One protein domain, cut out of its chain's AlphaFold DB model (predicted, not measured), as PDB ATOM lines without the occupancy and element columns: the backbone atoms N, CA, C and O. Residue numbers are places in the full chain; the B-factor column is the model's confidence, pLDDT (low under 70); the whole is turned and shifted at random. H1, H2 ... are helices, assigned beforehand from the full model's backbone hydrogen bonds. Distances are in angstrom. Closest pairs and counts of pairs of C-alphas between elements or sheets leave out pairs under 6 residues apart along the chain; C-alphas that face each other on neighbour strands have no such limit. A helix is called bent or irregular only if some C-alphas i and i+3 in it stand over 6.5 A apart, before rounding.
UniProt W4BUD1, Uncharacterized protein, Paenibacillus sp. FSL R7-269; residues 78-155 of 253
ATOM      1  N   PHE A  78     219.001 175.587 232.739       87.44
ATOM      2  CA  PHE A  78     217.698 174.913 232.762       87.44
ATOM      3  C   PHE A  78     217.110 174.844 234.169       87.44
ATOM      4  O   PHE A  78     215.987 175.271 234.412       87.44
ATOM      5  N   PHE A  79     217.901 174.350 235.118       84.81
ATOM      6  CA  PHE A  79     217.433 174.085 236.468       84.81
ATOM      7  C   PHE A  79     217.067 175.362 237.229       84.81
ATOM      8  O   PHE A  79     216.167 175.354 238.070       84.81
ATOM      9  N   TYR A  80     217.745 176.476 236.931       86.12
ATOM     10  CA  TYR A  80     217.360 177.753 237.505       86.12
ATOM     11  C   TYR A  80     216.043 178.251 236.913       86.12
ATOM     12  O   TYR A  80     215.161 178.677 237.660       86.12
ATOM     13  N   LYS A  81     215.911 178.166 235.585       86.88
ATOM     14  CA  LYS A  81     214.702 178.590 234.881       86.88
ATOM     15  C   LYS A  81     213.481 177.743 235.231       86.88
ATOM     16  O   LYS A  81     212.387 178.268 235.299       86.88
ATOM     17  N   LEU A  82     213.672 176.450 235.479       83.69
ATOM     18  CA  LEU A  82     212.604 175.528 235.866       83.69
ATOM     19  C   LEU A  82     212.070 175.820 237.272       83.69
ATOM     20  O   LEU A  82     210.878 175.695 237.523       83.69
ATOM     21  N   LEU A  83     212.953 176.153 238.219       80.56
ATOM     22  CA  LEU A  83     212.583 176.208 239.637       80.56
ATOM     23  C   LEU A  83     212.396 177.615 240.200       80.56
ATOM     24  O   LEU A  83     211.770 177.771 241.252       80.56
ATOM     25  N   TYR A  84     213.000 178.632 239.583       78.12
ATOM     26  CA  TYR A  84     213.069 179.981 240.160       78.12
ATOM     27  C   TYR A  84     212.639 181.088 239.210       78.12
ATOM     28  O   TYR A  84     212.602 182.248 239.631       78.12
ATOM     29  N   THR A  85     212.342 180.759 237.959       70.25
ATOM     30  CA  THR A  85     211.708 181.679 237.027       70.25
ATOM     31  C   THR A  85     210.458 181.005 236.481       70.25
ATOM     32  O   THR A  85     210.371 179.786 236.429       70.25
ATOM     33  N   ASP A  86     209.470 181.791 236.078       70.25
ATOM     34  CA  ASP A  86     208.317 181.262 235.347       70.25
ATOM     35  C   ASP A  86     208.641 181.175 233.838       70.25
ATOM     36  O   ASP A  86     207.754 181.278 232.997       70.25
ATOM     37  N   GLU A  87     209.929 181.080 233.463       69.75
ATOM     38  CA  GLU A  87     210.352 180.995 232.055       69.75
ATOM     39  C   GLU A  87     210.167 179.584 231.495       69.75
ATOM     40  O   GLU A  87     209.929 179.426 230.298       69.75
ATOM     41  N   ILE A  88     210.264 178.565 232.353       70.69
ATOM     42  CA  ILE A  88     209.926 177.184 232.019       70.69
ATOM     43  C   ILE A  88     208.745 176.790 232.897       70.69
ATOM     44  O   ILE A  88     208.912 176.308 234.013       70.69
ATOM     45  N   THR A  89     207.539 177.031 232.386       63.66
ATOM     46  CA  THR A  89     206.300 176.579 233.033       63.66
ATOM     47  C   THR A  89     205.983 175.130 232.699       63.66
ATOM     48  O   THR A  89     205.407 174.435 233.527       63.66
ATOM     49  N   ASP A  90     206.403 174.670 231.516       67.75
ATOM     50  CA  ASP A  90     206.099 173.341 230.995       67.75
ATOM     51  C   ASP A  90     207.332 172.710 230.346       67.75
ATOM     52  O   ASP A  90     208.048 173.347 229.565       67.75
ATOM     53  N   LEU A  91     207.547 171.425 230.626       73.06
ATOM     54  CA  LEU A  91     208.566 170.623 229.960       73.06
ATOM     55  C   LEU A  91     208.078 170.262 228.556       73.06
ATOM     56  O   LEU A  91     207.211 169.408 228.377       73.06
ATOM     57  N   ASN A  92     208.618 170.943 227.552       75.00
ATOM     58  CA  ASN A  92     208.225 170.780 226.156       75.00
ATOM     59  C   ASN A  92     209.460 170.644 225.244       75.00
ATOM     60  O   ASN A  92     210.581 170.929 225.680       75.00
ATOM     61  N   PRO A  93     209.288 170.251 223.969       75.81
ATOM     62  CA  PRO A  93     210.412 170.062 223.052       75.81
ATOM     63  C   PRO A  93     211.322 171.287 222.883       75.81
ATOM     64  O   PRO A  93     212.509 171.118 222.632       75.81
ATOM     65  N   ALA A  94     210.819 172.514 223.063       77.31
ATOM     66  CA  ALA A  94     211.635 173.726 222.958       77.31
ATOM     67  C   ALA A  94     212.626 173.883 224.128       77.31
ATOM     68  O   ALA A  94     213.635 174.567 223.990       77.31
ATOM     69  N   THR A  95     212.359 173.229 225.262       84.50
ATOM     70  CA  THR A  95     213.246 173.200 226.440       84.50
ATOM     71  C   THR A  95     214.242 172.038 226.417       84.50
ATOM     72  O   THR A  95     215.078 171.930 227.314       84.50
ATOM     73  N   PHE A  96     214.173 171.171 225.397       87.81
ATOM     74  CA  PHE A  96     214.935 169.925 225.356       87.81
ATOM     75  C   PHE A  96     216.452 170.144 225.385       87.81
ATOM     76  O   PHE A  96     217.141 169.448 226.122       87.81
ATOM     77  N   GLU A  97     216.978 171.117 224.638       88.44
ATOM     78  CA  GLU A  97     218.424 171.391 224.602       88.44
ATOM     79  C   GLU A  97     218.958 171.866 225.961       88.44
ATOM     80  O   GLU A  97     219.981 171.372 226.437       88.44
ATOM     81  N   ASP A  98     218.225 172.763 226.630       88.50
ATOM     82  CA  ASP A  98     218.545 173.241 227.979       88.50
ATOM     83  C   ASP A  98     218.544 172.063 228.981       88.50
ATOM     84  O   ASP A  98     219.484 171.902 229.770       88.50
ATOM     85  N   LEU A  99     217.528 171.194 228.920       90.88
ATOM     86  CA  LEU A  99     217.421 169.996 229.760       90.88
ATOM     87  C   LEU A  99     218.526 168.966 229.459       90.88
ATOM     88  O   LEU A  99     219.122 168.417 230.383       90.88
ATOM     89  N   SER A 100     218.822 168.710 228.185       92.06
ATOM     90  CA  SER A 100     219.889 167.807 227.734       92.06
ATOM     91  C   SER A 100     221.256 168.275 228.238       92.06
ATOM     92  O   SER A 100     222.027 167.486 228.796       92.06
ATOM     93  N   GLY A 101     221.519 169.583 228.145       92.56
ATOM     94  CA  GLY A 101     222.702 170.215 228.721       92.56
ATOM     95  C   GLY A 101     222.807 169.975 230.227       92.56
ATOM     96  O   GLY A 101     223.844 169.512 230.700       92.56
ATOM     97  N   PHE A 102     221.716 170.195 230.969       93.69
ATOM     98  CA  PHE A 102     221.654 169.908 232.405       93.69
ATOM     99  C   PHE A 102     221.930 168.429 232.728       93.69
ATOM    100  O   PHE A 102     222.755 168.132 233.593       93.69
ATOM    101  N   MET A 103     221.292 167.491 232.019       94.94
ATOM    102  CA  MET A 103     221.489 166.052 232.236       94.94
ATOM    103  C   MET A 103     222.951 165.648 232.008       94.94
ATOM    104  O   MET A 103     223.531 164.915 232.814       94.94
ATOM    105  N   ASN A 104     223.581 166.173 230.954       95.12
ATOM    106  CA  ASN A 104     224.998 165.941 230.697       95.12
ATOM    107  C   ASN A 104     225.887 166.581 231.776       95.12
ATOM    108  O   ASN A 104     226.798 165.921 232.272       95.12
ATOM    109  N   ASN A 105     225.612 167.819 232.198       94.50
ATOM    110  CA  ASN A 105     226.362 168.483 233.272       94.50
ATOM    111  C   ASN A 105     226.317 167.676 234.573       94.50
ATOM    112  O   ASN A 105     227.354 167.474 235.206       94.50
ATOM    113  N   MET A 106     225.144 167.157 234.940       95.94
ATOM    114  CA  MET A 106     224.977 166.305 236.118       95.94
ATOM    115  C   MET A 106     225.783 165.007 236.005       95.94
ATOM    116  O   MET A 106     226.517 164.660 236.935       95.94
ATOM    117  N   TYR A 107     225.719 164.328 234.857       96.25
ATOM    118  CA  TYR A 107     226.503 163.118 234.602       96.25
ATOM    119  C   TYR A 107     228.014 163.382 234.716       96.25
ATOM    120  O   TYR A 107     228.734 162.667 235.422       96.25
ATOM    121  N   GLN A 108     228.504 164.440 234.062       96.38
ATOM    122  CA  GLN A 108     229.918 164.820 234.099       96.38
ATOM    123  C   GLN A 108     230.356 165.246 235.503       96.38
ATOM    124  O   GLN A 108     231.437 164.868 235.952       96.38
ATOM    125  N   HIS A 109     229.516 165.982 236.237       95.06
ATOM    126  CA  HIS A 109     229.820 166.409 237.603       95.06
ATOM    127  C   HIS A 109     230.013 165.224 238.550       95.06
ATOM    128  O   HIS A 109     230.886 165.297 239.416       95.06
ATOM    129  N   MET A 110     229.226 164.159 238.399       96.81
ATOM    130  CA  MET A 110     229.314 162.952 239.228       96.81
ATOM    131  C   MET A 110     230.444 162.004 238.803       96.81
ATOM    132  O   MET A 110     230.929 161.212 239.616       96.81
ATOM    133  N   THR A 111     230.899 162.090 237.552       96.38
ATOM    134  CA  THR A 111     231.921 161.195 236.997       96.38
ATOM    135  C   THR A 111     233.239 161.300 237.768       96.38
ATOM    136  O   THR A 111     233.799 162.379 237.953       96.38
ATOM    137  N   GLY A 112     233.729 160.153 238.250       94.19
ATOM    138  CA  GLY A 112     234.952 160.058 239.053       94.19
ATOM    139  C   GLY A 112     234.824 160.555 240.500       94.19
ATOM    140  O   GLY A 112     235.818 160.517 241.223       94.19
ATOM    141  N   LYS A 113     233.637 161.010 240.934       95.81
ATOM    142  CA  LYS A 113     233.358 161.429 242.325       95.81
ATOM    143  C   LYS A 113     232.506 160.426 243.101       95.81
ATOM    144  O   LYS A 113     232.587 160.397 244.322       95.81
ATOM    145  N   ILE A 114     231.699 159.631 242.403       95.94
ATOM    146  CA  ILE A 114     230.898 158.528 242.953       95.94
ATOM    147  C   ILE A 114     231.045 157.290 242.060       95.94
ATOM    148  O   ILE A 114     231.646 157.376 240.985       95.94
ATOM    149  N   SER A 115     230.532 156.140 242.510       96.62
ATOM    150  CA  SER A 115     230.547 154.914 241.707       96.62
ATOM    151  C   SER A 115     229.663 155.050 240.460       96.62
ATOM    152  O   SER A 115     228.706 155.829 240.454       96.62
ATOM    153  N   ASP A 116     229.963 154.283 239.407       95.19
ATOM    154  CA  ASP A 116     229.130 154.261 238.198       95.19
ATOM    155  C   ASP A 116     227.695 153.818 238.523       95.19
ATOM    156  O   ASP A 116     226.750 154.428 238.037       95.19
ATOM    157  N   THR A 117     227.526 152.836 239.415       94.19
ATOM    158  CA  THR A 117     226.210 152.358 239.862       94.19
ATOM    159  C   THR A 117     225.392 153.459 240.540       94.19
ATOM    160  O   THR A 117     224.228 153.651 240.193       94.19
ATOM    161  N   ASP A 118     225.988 154.206 241.476       93.69
ATOM    162  CA  ASP A 118     225.287 155.299 242.170       93.69
ATOM    163  C   ASP A 118     224.954 156.438 241.202       93.69
ATOM    164  O   ASP A 118     223.863 157.003 241.242       93.69
ATOM    165  N   ARG A 119     225.886 156.767 240.296       95.44
ATOM    166  CA  ARG A 119     225.655 157.775 239.257       95.44
ATOM    167  C   ARG A 119     224.485 157.376 238.372       95.44
ATOM    168  O   ARG A 119     223.600 158.196 238.147       95.44
ATOM    169  N   ASP A 120     224.489 156.152 237.865       93.62
ATOM    170  CA  ASP A 120     223.457 155.672 236.955       93.62
ATOM    171  C   ASP A 120     222.093 155.641 237.667       93.62
ATOM    172  O   ASP A 120     221.100 156.074 237.085       93.62
ATOM    173  N   SER A 121     222.051 155.270 238.953       91.44
ATOM    174  CA  SER A 121     220.848 155.370 239.791       91.44
ATOM    175  C   SER A 121     220.318 156.809 239.893       91.44
ATOM    176  O   SER A 121     219.159 157.056 239.557       91.44
ATOM    177  N   TYR A 122     221.161 157.792 240.237       92.94
ATOM    178  CA  TYR A 122     220.732 159.198 240.284       92.94
ATOM    179  C   TYR A 122     220.294 159.740 238.920       92.94
ATOM    180  O   TYR A 122     219.376 160.558 238.834       92.94
ATOM    181  N   MET A 123     220.941 159.304 237.837       94.56
ATOM    182  CA  MET A 123     220.563 159.709 236.484       94.56
ATOM    183  C   MET A 123     219.224 159.110 236.057       94.56
ATOM    184  O   MET A 123     218.458 159.792 235.377       94.56
ATOM    185  N   VAL A 124     218.907 157.881 236.478       90.44
ATOM    186  CA  VAL A 124     217.578 157.280 236.291       90.44
ATOM    187  C   VAL A 124     216.519 158.073 237.056       90.44
ATOM    188  O   VAL A 124     215.482 158.405 236.478       90.44
ATOM    189  N   ASP A 125     216.795 158.463 238.302       86.81
ATOM    190  CA  ASP A 125     215.874 159.291 239.086       86.81
ATOM    191  C   ASP A 125     215.629 160.658 238.433       86.81
ATOM    192  O   ASP A 125     214.479 161.087 238.317       86.81
ATOM    193  N   LEU A 126     216.680 161.332 237.949       89.31
ATOM    194  CA  LEU A 126     216.539 162.576 237.185       89.31
ATOM    195  C   LEU A 126     215.756 162.365 235.888       89.31
ATOM    196  O   LEU A 126     214.870 163.159 235.575       89.31
ATOM    197  N   ASN A 127     216.046 161.289 235.152       90.00
ATOM    198  CA  ASN A 127     215.352 160.959 233.913       90.00
ATOM    199  C   ASN A 127     213.848 160.774 234.141       90.00
ATOM    200  O   ASN A 127     213.054 161.298 233.362       90.00
ATOM    201  N   ARG A 128     213.460 160.075 235.215       82.69
ATOM    202  CA  ARG A 128     212.055 159.870 235.592       82.69
ATOM    203  C   ARG A 128     211.397 161.184 236.007       82.69
ATOM    204  O   ARG A 128     210.356 161.543 235.467       82.69
ATOM    205  N   ASN A 129     212.028 161.917 236.921       80.19
ATOM    206  CA  ASN A 129     211.472 163.136 237.512       80.19
ATOM    207  C   ASN A 129     211.339 164.303 236.523       80.19
ATOM    208  O   ASN A 129     210.496 165.171 236.718       80.19
ATOM    209  N   LEU A 130     212.173 164.338 235.483       84.56
ATOM    210  CA  LEU A 130     212.140 165.360 234.431       84.56
ATOM    211  C   LEU A 130     211.589 164.818 233.106       84.56
ATOM    212  O   LEU A 130     211.678 165.499 232.089       84.56
ATOM    213  N   SER A 131     211.083 163.579 233.097       84.25
ATOM    214  CA  SER A 131     210.576 162.884 231.906       84.25
ATOM    215  C   SER A 131     211.525 162.959 230.696       84.25
ATOM    216  O   SER A 131     211.082 163.013 229.548       84.25
ATOM    217  N   TYR A 132     212.840 162.970 230.937       89.44
ATOM    218  CA  TYR A 132     213.840 163.350 229.934       89.44
ATOM    219  C   TYR A 132     213.797 162.453 228.691       89.44
ATOM    220  O   TYR A 132     213.762 162.958 227.572       89.44
ATOM    221  N   SER A 133     213.722 161.133 228.868       90.25
ATOM    222  CA  SER A 133     213.624 160.193 227.743       90.25
ATOM    223  C   SER A 133     212.343 160.387 226.926       90.25
ATOM    224  O   SER A 133     212.388 160.348 225.702       90.25
ATOM    225  N   ALA A 134     211.206 160.658 227.574       87.69
ATOM    226  CA  ALA A 134     209.954 160.924 226.861       87.69
ATOM    227  C   ALA A 134     210.040 162.225 226.044       87.69
ATOM    228  O   ALA A 134     209.581 162.284 224.902       87.69
ATOM    229  N   LEU A 135     210.683 163.255 226.599       88.88
ATOM    230  CA  LEU A 135     210.935 164.516 225.901       88.88
ATOM    231  C   LEU A 135     211.932 164.357 224.753       88.88
ATOM    232  O   LEU A 135     211.738 164.981 223.712       88.88
ATOM    233  N   LEU A 136     212.954 163.508 224.903       91.38
ATOM    234  CA  LEU A 136     213.885 163.164 223.829       91.38
ATOM    235  C   LEU A 136     213.144 162.535 222.647       91.38
ATOM    236  O   LEU A 136     213.314 162.992 221.519       91.38
ATOM    237  N   GLU A 137     212.296 161.536 222.895       91.69
ATOM    238  CA  GLU A 137     211.482 160.913 221.843       91.69
ATOM    239  C   GLU A 137     210.547 161.938 221.185       91.69
ATOM    240  O   GLU A 137     210.427 161.992 219.961       91.69
ATOM    241  N   CYS A 138     209.940 162.829 221.977       89.19
ATOM    242  CA  CYS A 138     209.128 163.921 221.447       89.19
ATOM    243  C   CYS A 138     209.940 164.846 220.528       89.19
ATOM    244  O   CYS A 138     209.550 165.087 219.384       89.19
ATOM    245  N   HIS A 139     211.107 165.302 220.980       89.94
ATOM    246  CA  HIS A 139     212.015 166.128 220.191       89.94
ATOM    247  C   HIS A 139     212.440 165.436 218.884       89.94
ATOM    248  O   HIS A 139     212.401 166.048 217.814       89.94
ATOM    249  N   GLN A 140     212.761 164.141 218.932       91.06
ATOM    250  CA  GLN A 140     213.091 163.355 217.741       91.06
ATOM    251  C   GLN A 140     211.913 163.256 216.760       91.06
ATOM    252  O   GLN A 140     212.114 163.385 215.551       91.06
ATOM    253  N   MET A 141     210.680 163.088 217.250       91.19
ATOM    254  CA  MET A 141     209.486 163.107 216.398       91.19
ATOM    255  C   MET A 141     209.317 164.452 215.680       91.19
ATOM    256  O   MET A 141     209.058 164.469 214.475       91.19
ATOM    257  N   HIS A 142     209.510 165.572 216.381       90.00
ATOM    258  CA  HIS A 142     209.484 166.906 215.771       90.00
ATOM    259  C   HIS A 142     210.555 167.052 214.680       90.00
ATOM    260  O   HIS A 142     210.238 167.446 213.557       90.00
ATOM    261  N   ALA A 143     211.791 166.629 214.960       90.75
ATOM    262  CA  ALA A 143     212.878 166.660 213.985       90.75
ATOM    263  C   ALA A 143     212.580 165.806 212.736       90.75
ATOM    264  O   ALA A 143     212.899 166.204 211.614       90.75
ATOM    265  N   LEU A 144     211.930 164.647 212.899       93.06
ATOM    266  CA  LEU A 144     211.492 163.813 211.776       93.06
ATOM    267  C   LEU A 144     210.410 164.496 210.933       93.06
ATOM    268  O   LEU A 144     210.460 164.414 209.706       93.06
ATOM    269  N   ILE A 145     209.451 165.184 211.560       92.06
ATOM    270  CA  ILE A 145     208.422 165.962 210.852       92.06
ATOM    271  C   ILE A 145     209.072 167.081 210.025       92.06
ATOM    272  O   ILE A 145     208.752 167.236 208.842       92.06
ATOM    273  N   ASP A 146     210.030 167.802 210.605       92.19
ATOM    274  CA  ASP A 146     210.767 168.858 209.908       92.19
ATOM    275  C   ASP A 146     211.601 168.304 208.748       92.19
ATOM    276  O   ASP A 146     211.603 168.867 207.649       92.19
ATOM    277  N   ALA A 147     212.252 167.154 208.943       93.00
ATOM    278  CA  ALA A 147     212.989 166.465 207.888       93.00
ATOM    279  C   ALA A 147     212.064 166.005 206.747       93.00
ATOM    280  O   ALA A 147     212.398 166.169 205.570       93.00
ATOM    281  N   LEU A 148     210.875 165.479 207.066       91.38
ATOM    282  CA  LEU A 148     209.863 165.122 206.069       91.38
ATOM    283  C   LEU A 148     209.430 166.346 205.260       91.38
ATOM    284  O   LEU A 148     209.355 166.264 204.033       91.38
ATOM    285  N   TYR A 149     209.210 167.486 205.916       92.38
ATOM    286  CA  TYR A 149     208.916 168.739 205.228       92.38
ATOM    287  C   TYR A 149     210.081 169.184 204.333       92.38
ATOM    288  O   TYR A 149     209.865 169.480 203.153       92.38
ATOM    289  N   ALA A 150     211.315 169.178 204.838       94.31
ATOM    290  CA  ALA A 150     212.505 169.555 204.079       94.31
ATOM    291  C   ALA A 150     212.707 168.675 202.831       94.31
ATOM    292  O   ALA A 150     213.036 169.188 201.759       94.31
ATOM    293  N   ASN A 151     212.406 167.377 202.929       92.94
ATOM    294  CA  ASN A 151     212.469 166.429 201.812       92.94
ATOM    295  C   ASN A 151     211.467 166.733 200.685       92.94
ATOM    296  O   ASN A 151     211.635 166.240 199.570       92.94
ATOM    297  N   THR A 152     210.449 167.565 200.931       93.00
ATOM    298  CA  THR A 152     209.522 168.025 199.882       93.00
ATOM    299  C   THR A 152     210.046 169.213 199.074       93.00
ATOM    300  O   THR A 152     209.493 169.518 198.019       93.00
ATOM    301  N   ASN A 153     211.110 169.891 199.522       93.38
ATOM    302  CA  ASN A 153     211.643 171.087 198.859       93.38
ATOM    303  C   ASN A 153     212.045 170.917 197.382       93.38
ATOM    304  O   ASN A 153     211.801 171.853 196.623       93.38
ATOM    305  N   PRO A 154     212.622 169.786 196.928       95.25
ATOM    306  CA  PRO A 154     212.945 169.613 195.510       95.25
ATOM    307  C   PRO A 154     211.722 169.290 194.633       95.25
ATOM    308  O   PRO A 154     211.858 169.200 193.414       95.25
ATOM    309  N   MET A 155     210.541 169.072 195.218       94.69
ATOM    310  CA  MET A 155     209.346 168.637 194.493       94.69
ATOM    311  C   MET A 155     208.563 169.814 193.902       94.69
ATOM    312  O   MET A 155     208.643 170.950 194.370       94.69
TER     313      MET A 155
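What this domain is: This is residues 78 to 155 of the 253 residues of an uncharacterized protein of Paenibacillus sp. FSL R7-269 (UniProt W4BUD1). The longest helix, H4, runs out as an arm from a helical hairpin of H2 and H3, and short H1 packs crosswise on H2; residues 144 to 155 stick out. The 78 printed residues hold four named helices, H1 to H4 in chain order, and no named strand: all helix. The whole is loose, radius of gyration of the C-alphas 15.9 A, spanning 54 by 30 by 17 A.

Where its parts are: H4, residues 132 to 150, is 26.6 A long and ends with C-alpha 150 at (212.505, 169.555, 204.079). H2, residues 93 to 110, 25.9 A, is irregular: C-alphas 94 and 97 are 7.4 A apart. H3 is residues 116 to 129, 19.8 A. H1, residues 78 to 84, 10.1 A, begins with C-alpha 78 at (217.698, 174.913, 232.762).

How they stand to each other: H2, the hub, touches H4 with residues 93 to 100 alone, at a steep tilt of 46 degrees, opposite ways; closest C-alphas Pro 93 and His 139, 5.1 A. H2 and H3, a hairpin, touch at 23 degrees, a shallow tilt, opposite ways, H2 with residues 103 to 110 alone; closest C-alphas Met 110 and Arg 119, 6.3 A. H1 touches H2, residues 95 to 102 alone, about perpendicular at 80 degrees; closest C-alphas Phe 78 and Asp 98, 5.1 A. H3 and H4 are close but not clearly touching; H1 is apart from both. Every O i to N i+4 pair is within hydrogen-bond range in H1, H3 and H4; in H2, 12 of 14.

The domain as a whole: The farthest C-alphas, Lys 113 and Met 155, are 54.0 A apart. The printed part has no cut and no long link. Residues 87, 89 and 90 have pLDDT under 70.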